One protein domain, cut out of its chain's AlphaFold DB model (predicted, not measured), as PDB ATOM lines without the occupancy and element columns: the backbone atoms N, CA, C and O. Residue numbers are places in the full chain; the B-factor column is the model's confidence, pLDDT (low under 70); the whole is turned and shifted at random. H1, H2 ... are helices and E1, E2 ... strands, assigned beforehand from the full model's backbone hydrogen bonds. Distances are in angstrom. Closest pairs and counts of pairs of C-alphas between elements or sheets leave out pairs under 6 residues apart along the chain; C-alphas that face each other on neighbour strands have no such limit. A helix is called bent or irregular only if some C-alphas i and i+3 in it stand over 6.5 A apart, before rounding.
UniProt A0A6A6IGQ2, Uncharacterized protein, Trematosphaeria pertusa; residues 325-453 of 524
ATOM      1  N   VAL A 325     -36.124 -43.669  16.206       92.88
ATOM      2  CA  VAL A 325     -36.416 -42.338  15.663       92.88
ATOM      3  C   VAL A 325     -37.137 -41.501  16.723       92.88
ATOM      4  O   VAL A 325     -38.077 -42.005  17.340       92.88
ATOM      5  N   PRO A 326     -36.708 -40.257  16.994       92.31
ATOM      6  CA  PRO A 326     -37.485 -39.335  17.819       92.31
ATOM      7  C   PRO A 326     -38.884 -39.138  17.234       92.31
ATOM      8  O   PRO A 326     -39.023 -39.007  16.019       92.31
ATOM      9  N   LEU A 327     -39.917 -39.127  18.073       91.62
ATOM     10  CA  LEU A 327     -41.296 -39.056  17.588       91.62
ATOM     11  C   LEU A 327     -41.584 -37.785  16.759       91.62
ATOM     12  O   LEU A 327     -42.316 -37.860  15.776       91.62
ATOM     13  N   ASP A 328     -40.959 -36.654  17.096       91.69
ATOM     14  CA  ASP A 328     -41.040 -35.386  16.354       91.69
ATOM     15  C   ASP A 328     -40.470 -35.464  14.932       91.69
ATOM     16  O   ASP A 328     -40.861 -34.692  14.067       91.69
ATOM     17  N   GLN A 329     -39.559 -36.403  14.680       93.31
ATOM     18  CA  GLN A 329     -38.893 -36.599  13.386       93.31
ATOM     19  C   GLN A 329     -39.426 -37.817  12.636       93.31
ATOM     20  O   GLN A 329     -38.885 -38.188  11.595       93.31
ATOM     21  N   LEU A 330     -40.453 -38.481  13.173       93.94
ATOM     22  CA  LEU A 330     -40.939 -39.735  12.618       93.94
ATOM     23  C   LEU A 330     -41.480 -39.555  11.194       93.94
ATOM     24  O   LEU A 330     -41.153 -40.362  10.330       93.94
ATOM     25  N   HIS A 331     -42.246 -38.491  10.941       93.94
ATOM     26  CA  HIS A 331     -42.778 -38.181   9.607       93.94
ATOM     27  C   HIS A 331     -41.663 -37.893   8.599       93.94
ATOM     28  O   HIS A 331     -41.569 -38.583   7.587       93.94
ATOM     29  N   ASP A 332     -40.738 -36.987   8.925       93.88
ATOM     30  CA  ASP A 332     -39.577 -36.676   8.076       93.88
ATOM     31  C   ASP A 332     -38.732 -37.918   7.763       93.88
ATOM     32  O   ASP A 332     -38.240 -38.107   6.643       93.88
ATOM     33  N   TYR A 333     -38.545 -38.782   8.765       94.00
ATOM     34  CA  TYR A 333     -37.824 -40.037   8.609       94.00
ATOM     35  C   TYR A 333     -38.557 -40.982   7.657       94.00
ATOM     36  O   TYR A 333     -37.935 -41.533   6.746       94.00
ATOM     37  N   LEU A 334     -39.866 -41.159   7.846       94.12
ATOM     38  CA  LEU A 334     -40.689 -41.974   6.963       94.12
ATOM     39  C   LEU A 334     -40.614 -41.442   5.531       94.12
ATOM     40  O   LEU A 334     -40.338 -42.215   4.625       94.12
ATOM     41  N   ASP A 335     -40.771 -40.140   5.304       92.31
ATOM     42  CA  ASP A 335     -40.737 -39.552   3.957       92.31
ATOM     43  C   ASP A 335     -39.376 -39.685   3.272       92.31
ATOM     44  O   ASP A 335     -39.296 -39.893   2.062       92.31
ATOM     45  N   THR A 336     -38.293 -39.623   4.048       89.62
ATOM     46  CA  THR A 336     -36.931 -39.719   3.512       89.62
ATOM     47  C   THR A 336     -36.507 -41.162   3.232       89.62
ATOM     48  O   THR A 336     -35.864 -41.431   2.214       89.62
ATOM     49  N   PHE A 337     -36.797 -42.089   4.149       88.56
ATOM     50  CA  PHE A 337     -36.240 -43.451   4.132       88.56
ATOM     51  C   PHE A 337     -37.251 -44.535   3.757       88.56
ATOM     52  O   PHE A 337     -36.844 -45.629   3.369       88.56
ATOM     53  N   HIS A 338     -38.541 -44.217   3.840       91.19
ATOM     54  CA  HIS A 338     -39.662 -45.059   3.440       91.19
ATOM     55  C   HIS A 338     -40.605 -44.250   2.531       91.19
ATOM     56  O   HIS A 338     -41.764 -44.034   2.891       91.19
ATOM     57  N   PRO A 339     -40.121 -43.721   1.389       91.62
ATOM     58  CA  PRO A 339     -40.976 -42.963   0.486       91.62
ATOM     59  C   PRO A 339     -42.117 -43.854  -0.036       91.62
ATOM     60  O   PRO A 339     -41.936 -45.072  -0.106       91.62
ATOM     61  N   PRO A 340     -43.267 -43.276  -0.417       92.00
ATOM     62  CA  PRO A 340     -44.352 -44.042  -1.016       92.00
ATOM     63  C   PRO A 340     -43.888 -44.843  -2.238       92.00
ATOM     64  O   PRO A 340     -43.169 -44.310  -3.087       92.00
ATOM     65  N   GLU A 341     -44.284 -46.113  -2.325       88.62
ATOM     66  CA  GLU A 341     -43.987 -46.977  -3.473       88.62
ATOM     67  C   GLU A 341     -44.751 -46.520  -4.720       88.62
ATOM     68  O   GLU A 341     -44.201 -46.524  -5.823       88.62
ATOM     69  N   ASP A 342     -45.993 -46.074  -4.526       89.38
ATOM     70  CA  ASP A 342     -46.839 -45.491  -5.558       89.38
ATOM     71  C   ASP A 342     -47.188 -44.042  -5.172       89.38
ATOM     72  O   ASP A 342     -47.755 -43.817  -4.102       89.38
ATOM     73  N   PRO A 343     -46.896 -43.028  -6.009       85.38
ATOM     74  CA  PRO A 343     -47.354 -41.664  -5.751       85.38
ATOM     75  C   PRO A 343     -48.887 -41.535  -5.678       85.38
ATOM     76  O   PRO A 343     -49.373 -40.563  -5.101       85.38
ATOM     77  N   ALA A 344     -49.646 -42.474  -6.257       89.88
ATOM     78  CA  ALA A 344     -51.101 -42.523  -6.137       89.88
ATOM     79  C   ALA A 344     -51.575 -43.081  -4.782       89.88
ATOM     80  O   ALA A 344     -52.679 -42.746  -4.352       89.88
ATOM     81  N   ASP A 345     -50.746 -43.879  -4.101       86.44
ATOM     82  CA  ASP A 345     -51.004 -44.395  -2.755       86.44
ATOM     83  C   ASP A 345     -49.883 -43.967  -1.787       86.44
ATOM     84  O   ASP A 345     -48.942 -44.723  -1.524       86.44
ATOM     85  N   PRO A 346     -49.974 -42.753  -1.204       83.69
ATOM     86  CA  PRO A 346     -48.951 -42.223  -0.301       83.69
ATOM     87  C   PRO A 346     -48.777 -43.047   0.990       83.69
ATOM     88  O   PRO A 346     -47.850 -42.798   1.772       83.69
ATOM     89  N   HIS A 347     -49.678 -43.999   1.252       87.12
ATOM     90  CA  HIS A 347     -49.674 -44.827   2.450       87.12
ATOM     91  C   HIS A 347     -48.992 -46.180   2.249       87.12
ATOM     92  O   HIS A 347     -48.672 -46.819   3.252       87.12
ATOM     93  N   LEU A 348     -48.729 -46.593   1.004       86.94
ATOM     94  CA  LEU A 348     -47.964 -47.795   0.689       86.94
ATOM     95  C   LEU A 348     -46.469 -47.463   0.665       86.94
ATOM     96  O   LEU A 348     -46.000 -46.717  -0.190       86.94
ATOM     97  N   ARG A 349     -45.713 -47.993   1.621       89.81
ATOM     98  CA  ARG A 349     -44.297 -47.698   1.853       89.81
ATOM     99  C   ARG A 349     -43.494 -48.992   1.988       89.81
ATOM    100  O   ARG A 349     -44.027 -49.998   2.461       89.81
ATOM    101  N   PRO A 350     -42.192 -48.964   1.647       89.25
ATOM    102  CA  PRO A 350     -41.344 -50.139   1.719       89.25
ATOM    103  C   PRO A 350     -41.152 -50.611   3.163       89.25
ATOM    104  O   PRO A 350     -41.092 -49.819   4.109       89.25
ATOM    105  N   SER A 351     -40.976 -51.926   3.295       92.06
ATOM    106  CA  SER A 351     -40.792 -52.643   4.558       92.06
ATOM    107  C   SER A 351     -39.721 -52.043   5.473       92.06
ATOM    108  O   SER A 351     -38.659 -51.622   5.003       92.06
ATOM    109  N   GLY A 352     -39.929 -52.119   6.787       92.19
ATOM    110  CA  GLY A 352     -38.901 -51.764   7.763       92.19
ATOM    111  C   GLY A 352     -39.367 -51.849   9.209       92.19
ATOM    112  O   GLY A 352     -40.563 -51.887   9.479       92.19
ATOM    113  N   ASN A 353     -38.418 -51.861  10.146       93.06
ATOM    114  CA  ASN A 353     -38.709 -51.805  11.578       93.06
ATOM    115  C   ASN A 353     -38.311 -50.438  12.150       93.06
ATOM    116  O   ASN A 353     -37.142 -50.045  12.113       93.06
ATOM    117  N   ILE A 354     -39.283 -49.716  12.702       94.56
ATOM    118  CA  ILE A 354     -39.081 -48.388  13.282       94.56
ATOM    119  C   ILE A 354     -39.524 -48.412  14.737       94.56
ATOM    120  O   ILE A 354     -40.633 -48.828  15.057       94.56
ATOM    121  N   GLU A 355     -38.668 -47.921  15.619       93.75
ATOM    122  CA  GLU A 355     -38.940 -47.768  17.042       93.75
ATOM    123  C   GLU A 355     -39.015 -46.283  17.397       93.75
ATOM    124  O   GLU A 355     -37.995 -45.668  17.740       93.75
ATOM    125  N   PRO A 356     -40.207 -45.668  17.307       93.62
ATOM    126  CA  PRO A 356     -40.378 -44.312  17.780       93.62
ATOM    127  C   PRO A 356     -40.079 -44.260  19.275       93.62
ATOM    128  O   PRO A 356     -40.549 -45.089  20.060       93.62
ATOM    129  N   PHE A 357     -39.283 -43.277  19.673       89.69
ATOM    130  CA  PHE A 357     -38.980 -43.033  21.072       89.69
ATOM    131  C   PHE A 357     -39.268 -41.587  21.440       89.69
ATOM    132  O   PHE A 357     -39.288 -40.685  20.599       89.69
ATOM    133  N   TRP A 358     -39.473 -41.385  22.734       85.06
ATOM    134  CA  TRP A 358     -39.784 -40.076  23.264       85.06
ATOM    135  C   TRP A 358     -38.542 -39.195  23.383       85.06
ATOM    136  O   TRP A 358     -37.511 -39.626  23.905       85.06
ATOM    137  N   SER A 359     -38.625 -37.959  22.896       83.12
ATOM    138  CA  SER A 359     -37.601 -36.945  23.134       83.12
ATOM    139  C   SER A 359     -38.003 -36.049  24.297       83.12
ATOM    140  O   SER A 359     -39.127 -35.557  24.323       83.12
ATOM    141  N   ASP A 360     -37.056 -35.718  25.175       80.19
ATOM    142  CA  ASP A 360     -37.234 -34.746  26.273       80.19
ATOM    143  C   ASP A 360     -37.337 -33.288  25.771       80.19
ATOM    144  O   ASP A 360     -36.955 -32.345  26.466       80.19
ATOM    145  N   ILE A 361     -37.757 -33.091  24.522       81.94
ATOM    146  CA  ILE A 361     -37.818 -31.817  23.815       81.94
ATOM    147  C   ILE A 361     -39.267 -31.634  23.370       81.94
ATOM    148  O   ILE A 361     -39.869 -32.562  22.829       81.94
ATOM    149  N   ALA A 362     -39.820 -30.442  23.603       83.94
ATOM    150  CA  ALA A 362     -41.124 -30.079  23.062       83.94
ATOM    151  C   ALA A 362     -41.128 -30.212  21.538       83.94
ATOM    152  O   ALA A 362     -40.143 -29.887  20.870       83.94
ATOM    153  N   PHE A 363     -42.250 -30.668  21.000       86.56
ATOM    154  CA  PHE A 363     -42.394 -30.829  19.565       86.56
ATOM    155  C   PHE A 363     -42.451 -29.445  18.914       86.56
ATOM    156  O   PHE A 363     -43.239 -28.608  19.364       86.56
ATOM    157  N   PRO A 364     -41.611 -29.172  17.900       88.38
ATOM    158  CA  PRO A 364     -41.699 -27.914  17.169       88.38
ATOM    159  C   PRO A 364     -43.053 -27.805  16.457       88.38
ATOM    160  O   PRO A 364     -43.670 -26.743  16.496       88.38
ATOM    161  N   ASP A 365     -43.527 -28.929  15.914       91.94
ATOM    162  CA  ASP A 365     -44.773 -29.061  15.171       91.94
ATOM    163  C   ASP A 365     -45.632 -30.201  15.749       91.94
ATOM    164  O   ASP A 365     -45.095 -31.162  16.312       91.94
ATOM    165  N   PRO A 366     -46.970 -30.115  15.654       92.62
ATOM    166  CA  PRO A 366     -47.849 -31.212  16.037       92.62
ATOM    167  C   PRO A 366     -47.619 -32.450  15.158       92.62
ATOM    168  O   PRO A 366     -47.532 -32.358  13.937       92.62
ATOM    169  N   ILE A 367     -47.591 -33.626  15.778       93.88
ATOM    170  CA  ILE A 367     -47.435 -34.911  15.095       93.88
ATOM    171  C   ILE A 367     -48.810 -35.425  14.676       93.88
ATOM    172  O   ILE A 367     -49.655 -35.685  15.531       93.88
ATOM    173  N   ASP A 368     -49.022 -35.624  13.376       95.12
ATOM    174  CA  ASP A 368     -50.246 -36.237  12.852       95.12
ATOM    175  C   ASP A 368     -50.227 -37.765  13.045       95.12
ATOM    176  O   ASP A 368     -49.594 -38.509  12.293       95.12
ATOM    177  N   ILE A 369     -50.911 -38.236  14.084       94.81
ATOM    178  CA  ILE A 369     -51.081 -39.651  14.423       94.81
ATOM    179  C   ILE A 369     -51.986 -40.356  13.411       94.81
ATOM    180  O   ILE A 369     -51.781 -41.539  13.134       94.81
ATOM    181  N   LEU A 370     -52.981 -39.662  12.849       93.75
ATOM    182  CA  LEU A 370     -53.903 -40.271  11.892       93.75
ATOM    183  C   LEU A 370     -53.164 -40.644  10.605       93.75
ATOM    184  O   LEU A 370     -53.318 -41.759  10.109       93.75
ATOM    185  N   SER A 371     -52.304 -39.751  10.111       94.44
ATOM    186  CA  SER A 371     -51.425 -40.044   8.975       94.44
ATOM    187  C   SER A 371     -50.500 -41.240   9.252       94.44
ATOM    188  O   SER A 371     -50.397 -42.144   8.420       94.44
ATOM    189  N   LEU A 372     -49.913 -41.331  10.455       95.00
ATOM    190  CA  LEU A 372     -49.108 -42.498  10.852       95.00
ATOM    191  C   LEU A 372     -49.926 -43.794  10.841       95.00
ATOM    192  O   LEU A 372     -49.456 -44.815  10.343       95.00
ATOM    193  N   ALA A 373     -51.152 -43.762  11.363       94.75
ATOM    194  CA  ALA A 373     -52.032 -44.924  11.381       94.75
ATOM    195  C   ALA A 373     -52.405 -45.389   9.964       94.75
ATOM    196  O   ALA A 373     -52.382 -46.591   9.689       94.75
ATOM    197  N   LYS A 374     -52.667 -44.448   9.045       94.50
ATOM    198  CA  LYS A 374     -52.897 -44.731   7.620       94.50
ATOM    199  C   LYS A 374     -51.692 -45.400   6.972       94.50
ATOM    200  O   LYS A 374     -51.858 -46.418   6.310       94.50
ATOM    201  N   ILE A 375     -50.493 -44.866   7.208       95.06
ATOM    202  CA  ILE A 375     -49.235 -45.423   6.697       95.06
ATOM    203  C   ILE A 375     -49.036 -46.864   7.183       95.06
ATOM    204  O   ILE A 375     -48.802 -47.755   6.374       95.06
ATOM    205  N   VAL A 376     -49.175 -47.117   8.488       94.44
ATOM    206  CA  VAL A 376     -49.009 -48.469   9.056       94.44
ATOM    207  C   VAL A 376     -50.059 -49.435   8.513       94.44
ATOM    208  O   VAL A 376     -49.758 -50.592   8.245       94.44
ATOM    209  N   HIS A 377     -51.296 -48.973   8.328       94.06
ATOM    210  CA  HIS A 377     -52.358 -49.808   7.778       94.06
ATOM    211  C   HIS A 377     -52.167 -50.115   6.286       94.06
ATOM    212  O   HIS A 377     -52.462 -51.231   5.863       94.06
ATOM    213  N   GLY A 378     -51.681 -49.146   5.503       93.31
ATOM    214  CA  GLY A 378     -51.381 -49.312   4.079       93.31
ATOM    215  C   GLY A 378     -50.119 -50.136   3.813       93.31
ATOM    216  O   GLY A 378     -50.022 -50.783   2.776       93.31
ATOM    217  N   SER A 379     -49.181 -50.163   4.762       94.81
ATOM    218  CA  SER A 379     -47.871 -50.810   4.630       94.81
ATOM    219  C   SER A 379     -47.726 -52.001   5.588       94.81
ATOM    220  O   SER A 379     -47.143 -51.846   6.663       94.81
ATOM    221  N   PRO A 380     -48.204 -53.208   5.233       92.31
ATOM    222  CA  PRO A 380     -48.190 -54.361   6.142       92.31
ATOM    223  C   PRO A 380     -46.778 -54.785   6.576       92.31
ATOM    224  O   PRO A 380     -46.601 -55.292   7.684       92.31
ATOM    225  N   ASP A 381     -45.775 -54.537   5.731       92.50
ATOM    226  CA  ASP A 381     -44.374 -54.869   6.005       92.50
ATOM    227  C   ASP A 381     -43.624 -53.759   6.771       92.50
ATOM    228  O   ASP A 381     -42.439 -53.902   7.095       92.50
ATOM    229  N   LEU A 382     -44.280 -52.623   7.036       94.69
ATOM    230  CA  LEU A 382     -43.740 -51.540   7.849       94.69
ATOM    231  C   LEU A 382     -44.198 -51.724   9.297       94.69
ATOM    232  O   LEU A 382     -45.356 -51.518   9.657       94.69
ATOM    233  N   HIS A 383     -43.264 -52.086  10.164       94.12
ATOM    234  CA  HIS A 383     -43.531 -52.348  11.567       94.12
ATOM    235  C   HIS A 383     -43.074 -51.174  12.428       94.12
ATOM    236  O   HIS A 383     -41.878 -50.950  12.621       94.12
ATOM    237  N   ILE A 384     -44.033 -50.452  13.009       94.75
ATOM    238  CA  ILE A 384     -43.758 -49.419  14.009       94.75
ATOM    239  C   ILE A 384     -43.903 -50.033  15.406       94.75
ATOM    240  O   ILE A 384     -45.004 -50.310  15.882       94.75
ATOM    241  N   ARG A 385     -42.772 -50.276  16.072       92.88
ATOM    242  CA  ARG A 385     -42.706 -50.866  17.411       92.88
ATOM    243  C   ARG A 385     -42.588 -49.770  18.459       92.88
ATOM    244  O   ARG A 385     -41.522 -49.218  18.699       92.88
ATOM    245  N   PHE A 386     -43.687 -49.483  19.136       89.31
ATOM    246  CA  PHE A 386     -43.658 -48.628  20.317       89.31
ATOM    247  C   PHE A 386     -43.016 -49.407  21.464       89.31
ATOM    248  O   PHE A 386     -43.522 -50.465  21.853       89.31
ATOM    249  N   GLN A 387     -41.884 -48.910  21.974       82.12
ATOM    250  CA  GLN A 387     -41.201 -49.539  23.100       82.12
ATOM    251  C   GLN A 387     -42.196 -49.654  24.259       82.12
ATOM    252  O   GLN A 387     -42.838 -48.669  24.633       82.12
ATOM    253  N   LYS A 388     -42.359 -50.867  24.804       70.94
ATOM    254  CA  LYS A 388     -43.174 -51.037  26.007       70.94
ATOM    255  C   LYS A 388     -42.556 -50.161  27.095       70.94
ATOM    256  O   LYS A 388     -41.335 -50.218  27.253       70.94
ATOM    257  N   PRO A 389     -43.352 -49.367  27.826       66.00
ATOM    258  CA  PRO A 389     -42.834 -48.763  29.034       66.00
ATOM    259  C   PRO A 389     -42.283 -49.889  29.905       66.00
ATOM    260  O   PRO A 389     -43.002 -50.851  30.188       66.00
ATOM    261  N   ASP A 390     -41.005 -49.805  30.275       70.75
ATOM    262  CA  ASP A 390     -40.487 -50.624  31.366       70.75
ATOM    263  C   ASP A 390     -41.448 -50.500  32.559       70.75
ATOM    264  O   ASP A 390     -41.996 -49.422  32.801       70.75
ATOM    265  N   PRO A 391     -41.709 -51.598  33.281       66.06
ATOM    266  CA  PRO A 391     -42.716 -51.633  34.339       66.06
ATOM    267  C   PRO A 391     -42.456 -50.606  35.450       66.06
ATOM    268  O   PRO A 391     -43.402 -50.128  36.067       66.06
ATOM    269  N   GLU A 392     -41.193 -50.233  35.673       70.38
ATOM    270  CA  GLU A 392     -40.802 -49.176  36.618       70.38
ATOM    271  C   GLU A 392     -41.240 -47.778  36.152       70.38
ATOM    272  O   GLU A 392     -41.511 -46.903  36.968       70.38
ATOM    273  N   ASP A 393     -41.407 -47.598  34.844       60.34
ATOM    274  CA  ASP A 393     -41.801 -46.346  34.206       60.34
ATOM    275  C   ASP A 393     -43.302 -46.284  33.874       60.34
ATOM    276  O   ASP A 393     -43.761 -45.347  33.228       60.34
ATOM    277  N   VAL A 394     -44.101 -47.268  34.306       55.19
ATOM    278  CA  VAL A 394     -45.576 -47.220  34.196       55.19
ATOM    279  C   VAL A 394     -46.162 -46.098  35.064       55.19
ATOM    280  O   VAL A 394     -47.256 -45.610  34.796       55.19
ATOM    281  N   LEU A 395     -45.413 -45.660  36.078       58.81
ATOM    282  CA  LEU A 395     -45.741 -44.496  36.899       58.81
ATOM    283  C   LEU A 395     -45.381 -43.166  36.224       58.81
ATOM    284  O   LEU A 395     -45.759 -42.117  36.741       58.81
ATOM    285  N   ASP A 396     -44.658 -43.197  35.100       63.22
ATOM    286  CA  ASP A 396     -44.287 -41.997  34.369       63.22
ATOM    287  C   ASP A 396     -45.393 -41.638  33.355       63.22
ATOM    288  O   ASP A 396     -45.573 -42.345  32.352       63.22
ATOM    289  N   PRO A 397     -46.153 -40.546  33.581       57.12
ATOM    290  CA  PRO A 397     -47.191 -40.102  32.657       57.12
ATOM    291  C   PRO A 397     -46.652 -39.851  31.241       57.12
ATOM    292  O   PRO A 397     -47.414 -39.949  30.280       57.12
ATOM    293  N   GLU A 398     -45.348 -39.604  31.077       55.56
ATOM    294  CA  GLU A 398     -44.747 -39.377  29.764       55.56
ATOM    295  C   GLU A 398     -44.766 -40.607  28.850       55.56
ATOM    296  O   GLU A 398     -44.819 -40.467  27.626       55.56
ATOM    297  N   ARG A 399     -44.777 -41.828  29.402       63.16
ATOM    298  CA  ARG A 399     -44.855 -43.052  28.586       63.16
ATOM    299  C   ARG A 399     -46.278 -43.442  28.204       63.16
ATOM    300  O   ARG A 399     -46.474 -44.337  27.375       63.16
ATOM    301  N   HIS A 400     -47.274 -42.753  28.756       68.19
ATOM    302  CA  HIS A 400     -48.675 -42.981  28.429       68.19
ATOM    303  C   HIS A 400     -48.992 -42.626  26.971       68.19
ATOM    304  O   HIS A 400     -49.833 -43.259  26.338       68.19
ATOM    305  N   GLU A 401     -48.291 -41.658  26.395       77.06
ATOM    306  CA  GLU A 401     -48.618 -41.156  25.063       77.06
ATOM    307  C   GLU A 401     -48.154 -42.082  23.950       77.06
ATOM    308  O   GLU A 401     -48.897 -42.289  22.999       77.06
ATOM    309  N   LEU A 402     -46.990 -42.728  24.086       83.75
ATOM    310  CA  LEU A 402     -46.600 -43.796  23.157       83.75
ATOM    311  C   LEU A 402     -47.611 -44.945  23.194       83.75
ATOM    312  O   LEU A 402     -47.941 -45.500  22.149       83.75
ATOM    313  N   SER A 403     -48.139 -45.272  24.378       83.12
ATOM    314  CA  SER A 403     -49.210 -46.263  24.521       83.12
ATOM    315  C   SER A 403     -50.504 -45.805  23.840       83.12
ATOM    316  O   SER A 403     -51.174 -46.601  23.181       83.12
ATOM    317  N   LEU A 404     -50.837 -44.518  23.938       83.56
ATOM    318  CA  LEU A 404     -52.000 -43.933  23.281       83.56
ATOM    319  C   LEU A 404     -51.858 -43.921  21.758       83.56
ATOM    320  O   LEU A 404     -52.747 -44.413  21.071       83.56
ATOM    321  N   ILE A 405     -50.729 -43.449  21.229       89.50
ATOM    322  CA  ILE A 405     -50.419 -43.499  19.794       89.50
ATOM    323  C   ILE A 405     -50.503 -44.942  19.299       89.50
ATOM    324  O   ILE A 405     -51.194 -45.214  18.320       89.50
ATOM    325  N   LYS A 406     -49.865 -45.878  20.012       90.62
ATOM    326  CA  LYS A 406     -49.943 -47.310  19.710       90.62
ATOM    327  C   LYS A 406     -51.393 -47.789  19.680       90.62
ATOM    328  O   LYS A 406     -51.782 -48.486  18.755       90.62
ATOM    329  N   THR A 407     -52.200 -47.395  20.663       88.00
ATOM    330  CA  THR A 407     -53.619 -47.763  20.733       88.00
ATOM    331  C   THR A 407     -54.392 -47.206  19.540       88.00
ATOM    332  O   THR A 407     -55.159 -47.945  18.931       88.00
ATOM    333  N   ILE A 408     -54.178 -45.943  19.164       89.00
ATOM    334  CA  ILE A 408     -54.824 -45.321  17.999       89.00
ATOM    335  C   ILE A 408     -54.439 -46.072  16.720       89.00
ATOM    336  O   ILE A 408     -55.318 -46.445  15.950       89.00
ATOM    337  N   ILE A 409     -53.152 -46.372  16.526       92.31
ATOM    338  CA  ILE A 409     -52.656 -47.112  15.356       92.31
ATOM    339  C   ILE A 409     -53.233 -48.534  15.313       92.31
ATOM    340  O   ILE A 409     -53.810 -48.931  14.303       92.31
ATOM    341  N   ASP A 410     -53.154 -49.283  16.416       90.12
ATOM    342  CA  ASP A 410     -53.643 -50.667  16.502       90.12
ATOM    343  C   ASP A 410     -55.162 -50.762  16.278       90.12
ATOM    344  O   ASP A 410     -55.686 -51.788  15.835       90.12
ATOM    345  N   THR A 411     -55.895 -49.703  16.623       89.62
ATOM    346  CA  THR A 411     -57.355 -49.673  16.530       89.62
ATOM    347  C   THR A 411     -57.879 -48.969  15.280       89.62
ATOM    348  O   THR A 411     -59.055 -49.148  14.957       89.62
ATOM    349  N   TYR A 412     -57.019 -48.295  14.510       93.06
ATOM    350  CA  TYR A 412     -57.368 -47.601  13.269       93.06
ATOM    351  C   TYR A 412     -58.221 -48.430  12.292       93.06
ATOM    352  O   TYR A 412     -59.244 -47.912  11.836       93.06
ATOM    353  N   PRO A 413     -57.945 -49.732  12.034       91.44
ATOM    354  CA  PRO A 413     -58.777 -50.530  11.130       91.44
ATOM    355  C   PRO A 413     -60.253 -50.590  11.538       91.44
ATOM    356  O   PRO A 413     -61.133 -50.709  10.690       91.44
ATOM    357  N   LYS A 414     -60.543 -50.498  12.842       86.56
ATOM    358  CA  LYS A 414     -61.912 -50.519  13.365       86.56
ATOM    359  C   LYS A 414     -62.613 -49.165  13.189       86.56
ATOM    360  O   LYS A 414     -63.837 -49.127  13.165       86.56
ATOM    361  N   TRP A 415     -61.861 -48.059  13.150       84.38
ATOM    362  CA  TRP A 415     -62.406 -46.694  13.238       84.38
ATOM    363  C   TRP A 415     -62.325 -45.985  11.886       84.38
ATOM    364  O   TRP A 415     -62.874 -44.903  11.741       84.38
ATOM    365  N   ARG A 416     -61.720 -46.614  10.872       85.75
ATOM    366  CA  ARG A 416     -61.714 -46.152   9.478       85.75
ATOM    367  C   ARG A 416     -63.115 -45.808   8.953       85.75
ATOM    368  O   ARG A 416     -63.262 -44.893   8.154       85.75
ATOM    369  N   VAL A 417     -64.149 -46.506   9.429       80.94
ATOM    370  CA  VAL A 417     -65.554 -46.181   9.121       80.94
ATOM    371  C   VAL A 417     -65.947 -44.820   9.709       80.94
ATOM    372  O   VAL A 417     -66.553 -44.005   9.024       80.94
ATOM    373  N   LEU A 418     -65.525 -44.526  10.943       71.62
ATOM    374  CA  LEU A 418     -65.749 -43.227  11.583       71.62
ATOM    375  C   LEU A 418     -64.983 -42.104  10.886       71.62
ATOM    376  O   LEU A 418     -65.475 -40.987  10.855       71.62
ATOM    377  N   GLU A 419     -63.815 -42.385  10.305       83.38
ATOM    378  CA  GLU A 419     -63.100 -41.402   9.486       83.38
ATOM    379  C   GLU A 419     -63.961 -40.938   8.299       83.38
ATOM    380  O   GLU A 419     -64.087 -39.742   8.069       83.38
ATOM    381  N   GLN A 420     -64.620 -41.870   7.600       85.25
ATOM    382  CA  GLN A 420     -65.496 -41.566   6.459       85.25
ATOM    383  C   GLN A 420     -66.822 -40.916   6.890       85.25
ATOM    384  O   GLN A 420     -67.303 -39.963   6.263       85.25
ATOM    385  N   ASP A 421     -67.415 -41.417   7.972       82.88
ATOM    386  CA  ASP A 421     -68.721 -40.961   8.442       82.88
ATOM    387  C   ASP A 421     -68.633 -39.595   9.136       82.88
ATOM    388  O   ASP A 421     -69.395 -38.683   8.801       82.88
ATOM    389  N   ALA A 422     -67.684 -39.443  10.067       80.00
ATOM    390  CA  ALA A 422     -67.476 -38.237  10.870       80.00
ATOM    391  C   ALA A 422     -66.509 -37.227  10.232       80.00
ATOM    392  O   ALA A 422     -66.352 -36.133  10.775       80.00
ATOM    393  N   ASP A 423     -65.908 -37.573   9.088       87.19
ATOM    394  CA  ASP A 423     -65.015 -36.708   8.309       87.19
ATOM    395  C   ASP A 423     -63.833 -36.189   9.139       87.19
ATOM    396  O   ASP A 423     -63.564 -34.989   9.214       87.19
ATOM    397  N   ILE A 424     -63.173 -37.113   9.845       87.25
ATOM    398  CA  ILE A 424     -62.004 -36.812  10.678       87.25
ATOM    399  C   ILE A 424     -60.819 -36.544   9.746       87.25
ATOM    400  O   ILE A 424     -60.341 -37.449   9.066       87.25
ATOM    401  N   GLN A 425     -60.330 -35.307   9.736       89.62
ATOM    402  CA  GLN A 425     -59.217 -34.875   8.891       89.62
ATOM    403  C   GLN A 425     -57.855 -35.222   9.496       89.62
ATOM    404  O   GLN A 425     -56.935 -35.576   8.760       89.62
ATOM    405  N   GLY A 426     -57.726 -35.160  10.826       91.12
ATOM    406  CA  GLY A 426     -56.443 -35.357  11.496       91.12
ATOM    407  C   GLY A 426     -56.559 -35.618  12.993       91.12
ATOM    408  O   GLY A 426     -57.509 -35.195  13.655       91.12
ATOM    409  N   ILE A 427     -55.566 -36.325  13.536       91.62
ATOM    410  CA  ILE A 427     -55.378 -36.504  14.980       91.62
ATOM    411  C   ILE A 427     -53.962 -36.055  15.295       91.62
ATOM    412  O   ILE A 427     -53.000 -36.728  14.947       91.62
ATOM    413  N   TYR A 428     -53.835 -34.924  15.966       92.38
ATOM    414  CA  TYR A 428     -52.575 -34.249  16.209       92.38
ATOM    415  C   TYR A 428     -52.162 -34.385  17.663       92.38
ATOM    416  O   TYR A 428     -52.937 -34.085  18.566       92.38
ATOM    417  N   LEU A 429     -50.917 -34.768  17.899       90.69
ATOM    418  CA  LEU A 429     -50.280 -34.709  19.205       90.69
ATOM    419  C   LEU A 429     -49.314 -33.531  19.229       90.69
ATOM    420  O   LEU A 429     -48.355 -33.490  18.466       90.69
ATOM    421  N   SER A 430     -49.546 -32.581  20.125       88.94
ATOM    422  CA  SER A 430     -48.659 -31.436  20.314       88.94
ATOM    423  C   SER A 430     -48.083 -31.418  21.724       88.94
ATOM    424  O   SER A 430     -48.709 -31.890  22.673       88.94
ATOM    425  N   SER A 431     -46.880 -30.867  21.860       85.50
ATOM    426  CA  SER A 431     -46.184 -30.710  23.136       85.50
ATOM    427  C   SER A 431     -45.723 -29.266  23.263       85.50
ATOM    428  O   SER A 431     -45.080 -28.731  22.362       85.50
ATOM    429  N   ARG A 432     -46.073 -28.612  24.369       81.06
ATOM    430  CA  ARG A 432     -45.696 -27.234  24.688       81.06
ATOM    431  C   ARG A 432     -44.879 -27.215  25.972       81.06
ATOM    432  O   ARG A 432     -45.271 -27.790  26.983       81.06
ATOM    433  N   THR A 433     -43.757 -26.505  25.961       77.44
ATOM    434  CA  THR A 433     -42.959 -26.274  27.173       77.44
ATOM    435  C   THR A 433     -43.727 -25.363  28.129       77.44
ATOM    436  O   THR A 433     -44.017 -24.216  27.775       77.44
ATOM    437  N   GLN A 434     -44.027 -25.810  29.353       72.88
ATOM    438  CA  GLN A 434     -44.590 -24.907  30.353       72.88
ATOM    439  C   GLN A 434     -43.492 -23.982  30.890       72.88
ATOM    440  O   GLN A 434     -42.512 -24.400  31.501       72.88
ATOM    441  N   LEU A 435     -43.661 -22.677  30.669       58.34
ATOM    442  CA  LEU A 435     -42.664 -21.634  30.958       58.34
ATOM    443  C   LEU A 435     -42.251 -21.512  32.439       58.34
ATOM    444  O   LEU A 435     -41.313 -20.775  32.743       58.34
ATOM    445  N   ARG A 436     -42.950 -22.167  33.377       53.38
ATOM    446  CA  ARG A 436     -42.810 -21.895  34.818       53.38
ATOM    447  C   ARG A 436     -41.923 -22.874  35.588       53.38
ATOM    448  O   ARG A 436     -41.392 -22.473  36.619       53.38
ATOM    449  N   LEU A 437     -41.691 -24.090  35.094       53.41
ATOM    450  CA  LEU A 437     -40.824 -25.083  35.735       53.41
ATOM    451  C   LEU A 437     -40.064 -25.834  34.637       53.41
ATOM    452  O   LEU A 437     -40.664 -26.333  33.695       53.41
ATOM    453  N   ARG A 438     -38.730 -25.871  34.718       50.94
ATOM    454  CA  ARG A 438     -37.800 -26.271  33.635       50.94
ATOM    455  C   ARG A 438     -37.878 -27.742  33.161       50.94
ATOM    456  O   ARG A 438     -36.925 -28.204  32.543       50.94
ATOM    457  N   ALA A 439     -38.957 -28.470  33.420       57.59
ATOM    458  CA  ALA A 439     -39.104 -29.863  32.997       57.59
ATOM    459  C   ALA A 439     -40.557 -30.308  32.752       57.59
ATOM    460  O   ALA A 439     -40.777 -31.481  32.490       57.59
ATOM    461  N   GLU A 440     -41.549 -29.414  32.836       67.81
ATOM    462  CA  GLU A 440     -42.946 -29.806  32.630       67.81
ATOM    463  C   GLU A 440     -43.385 -29.462  31.202       67.81
ATOM    464  O   GLU A 440     -43.347 -28.304  30.768       67.81
ATOM    465  N   TYR A 441     -43.781 -30.490  30.455       67.31
ATOM    466  CA  TYR A 441     -44.366 -30.352  29.128       67.31
ATOM    467  C   TYR A 441     -45.877 -30.534  29.231       67.31
ATOM    468  O   TYR A 441     -46.353 -31.548  29.735       67.31
ATOM    469  N   GLU A 442     -46.638 -29.560  28.738       78.00
ATOM    470  CA  GLU A 442     -48.069 -29.731  28.523       78.00
ATOM    471  C   GLU A 442     -48.268 -30.357  27.159       78.00
ATOM    472  O   GLU A 442     -47.861 -29.802  26.134       78.00
ATOM    473  N   ARG A 443     -48.888 -31.525  27.150       76.62
ATOM    474  CA  ARG A 443     -49.102 -32.283  25.934       76.62
ATOM    475  C   ARG A 443     -50.590 -32.424  25.703       76.62
ATOM    476  O   ARG A 443     -51.369 -32.600  26.640       76.62
ATOM    477  N   THR A 444     -50.987 -32.232  24.455       82.06
ATOM    478  CA  THR A 444     -52.393 -32.169  24.074       82.06
ATOM    479  C   THR A 444     -52.602 -32.964  22.804       82.06
ATOM    480  O   THR A 444     -51.830 -32.852  21.848       82.06
ATOM    481  N   ILE A 445     -53.661 -33.766  22.806       84.19
ATOM    482  CA  ILE A 445     -54.158 -34.415  21.602       84.19
ATOM    483  C   ILE A 445     -55.327 -33.580  21.098       84.19
ATOM    484  O   ILE A 445     -56.216 -33.210  21.865       84.19
ATOM    485  N   ARG A 446     -55.295 -33.252  19.812       86.75
ATOM    486  CA  ARG A 446     -56.305 -32.475  19.100       86.75
ATOM    487  C   ARG A 446     -56.830 -33.326  17.958       86.75
ATOM    488  O   ARG A 446     -56.048 -33.878  17.196       86.75
ATOM    489  N   MET A 447     -58.144 -33.417  17.829       85.88
ATOM    490  CA  MET A 447     -58.793 -34.075  16.697       85.88
ATOM    491  C   MET A 447     -59.454 -33.009  15.824       85.88
ATOM    492  O   MET A 447     -60.115 -32.117  16.355       85.88
ATOM    493  N   GLU A 448     -59.258 -33.089  14.512       86.19
ATOM    494  CA  GLU A 448     -59.853 -32.185  13.524       86.19
ATOM    495  C   GLU A 448     -60.863 -32.942  12.660       86.19
ATOM    496  O   GLU A 448     -60.561 -34.035  12.183       86.19
ATOM    497  N   CYS A 449     -62.053 -32.367  12.456       84.75
ATOM    498  CA  CYS A 449     -63.139 -32.946  11.657       84.75
ATOM    499  C   CYS A 449     -63.742 -31.877  10.731       84.75
ATOM    500  O   CYS A 449     -63.898 -30.742  11.176       84.75
ATOM    501  N   ALA A 450     -64.117 -32.222   9.492       78.62
ATOM    502  CA  ALA A 450     -64.637 -31.254   8.509       78.62
ATOM    503  C   ALA A 450     -66.165 -31.129   8.450       78.62
ATOM    504  O   ALA A 450     -66.675 -30.038   8.223       78.62
ATOM    505  N   LYS A 451     -66.924 -32.209   8.674       66.00
ATOM    506  CA  LYS A 451     -68.402 -32.190   8.562       66.00
ATOM    507  C   LYS A 451     -69.132 -31.411   9.654       66.00
ATOM    508  O   LYS A 451     -70.346 -31.240   9.562       66.00
ATOM    509  N   TYR A 452     -68.431 -30.966  10.687       55.19
ATOM    510  CA  TYR A 452     -69.006 -30.088  11.692       55.19
ATOM    511  C   TYR A 452     -68.421 -28.694  11.474       55.19
ATOM    512  O   TYR A 452     -67.262 -28.458  11.800       55.19
ATOM    513  N   ASP A 453     -69.233 -27.771  10.951       41.31
ATOM    514  CA  ASP A 453     -68.990 -26.334  11.097       41.31
ATOM    515  C   ASP A 453     -69.122 -26.003  12.591       41.31
ATOM    516  O   ASP A 453     -70.175 -25.633  13.112       41.31
TER     517      ASP A 453
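Overview. This is residues 325 to 453 of the 524 residues of an uncharacterized protein of Trematosphaeria pertusa (UniProt A0A6A6IGQ2). Two helical parts, H2 and the arm H4a, make the middle of the domain, between a long two-strand hairpin, E3 and E4, and a small parallel pair of strands, E1 and E2, with H1 next to E1. The bent helix H4 turns through a corner, and its second arm H4b leads back to the hairpin, while residues 391 to 397, of which 391 to 395 belong to H3, stick out. The printed part has 129 residues, with four named helices and four named strands in the order H1, E1, H2, E2, H3, H4, E3, E4. There are two sheets of two strands, E1 beside E2, parallel, and E3 beside E4, antiparallel, and the class is mixed, helices and strands. The whole is compact, with a radius of gyration of the C-alphas of 15.4 A and spans of 46 by 39 by 26 A.

Along the chain. H1 is residues 327 to 337, 15.0 A long, beginning at C-alpha 327 at (-41.296, -39.056, 17.588); it is irregular, with C-alphas 328 and 331 7.5 A apart. E1 is residues 352 to 357, 15.9 A, and H2 is residues 369 to 378, 14.2 A. E2 is residues 382 to 384, 6.5 A. H3 is residues 391 to 395, 8.2 A, and only just irregular, with C-alphas 392 and 395 6.8 A apart. H4, residues 397 to 422, was assigned as one helix by its hydrogen bonds but is bent, with C-alphas 410 and 413 7.4 A apart. Its arms are H4a, residues 397 to 410, 20.4 A, and H4b, residues 413 to 422, 15.1 A; H4b is itself irregular, with C-alphas 414 and 417 7.1 A apart. E3 is residues 424 to 433, 27.3 A, with C-alpha 424 at (-62.004, -36.812, 10.678). E4 is residues 441 to 449, 25.8 A, ending at C-alpha 449 at (-63.139, -32.946, 11.657).

Arrangement. E1 and E2 are parallel at 18 degrees, with N 383 and O 352 2.8 A apart, within hydrogen-bond range. E1, H2 and E2 form a strand-helix-strand unit, two parallel neighbour strands with a helix between them in the chain, and its crossover is right-handed. The closest C-alphas of H1 and E1 are those of Leu 327 and Pro 356, 5.3 A. H1 and H2 are close but not clearly touching, His 331 to Leu 372 being the closest C-alphas at 7.8 A, at a tilt of 38 degrees, only just steep. The closest C-alphas of H2 and E2 are those of Val 376 and Leu 382, 6.2 A, and those of H2 and E3 are Leu 370 and Ile 427, 5.1 A. H2 and H4a touch, H4a with residues 405 to 410 alone, the closest C-alphas being those of Ala 373 and Ile 409, 4.6 A; they run the same way at a steep tilt of 40 degrees. H4a and H4b stand about perpendicular, at 85 degrees. E3 and E4 form an antiparallel hairpin at 165 degrees, with N 428 and O 446 2.7 A apart and N 442 and O 432 2.8 A apart, within hydrogen-bond range. H4a is near E4 but apart from E3. In H2 every O i to N i+4 pair is within hydrogen-bond range; the counts are 5 of 7 in H1, 7 of 10 in H4a, 4 of 6 in H4b and 0 of 1 in H3, where 1 of 2 O i to N i+3 pairs is within range.

Size, cuts and confidence. The C-alphas farthest apart, those of Asp 342 and Arg 436, are 46.9 A apart. The printed part has no cut. The links from H1 to E1, 14 residues, and from E1 to H2, 11 residues, are long. The mean pLDDT of the printed part is 83.7; under 70 are residues 389, 391, 393 to 400, 435 to 441 and 451 to 453.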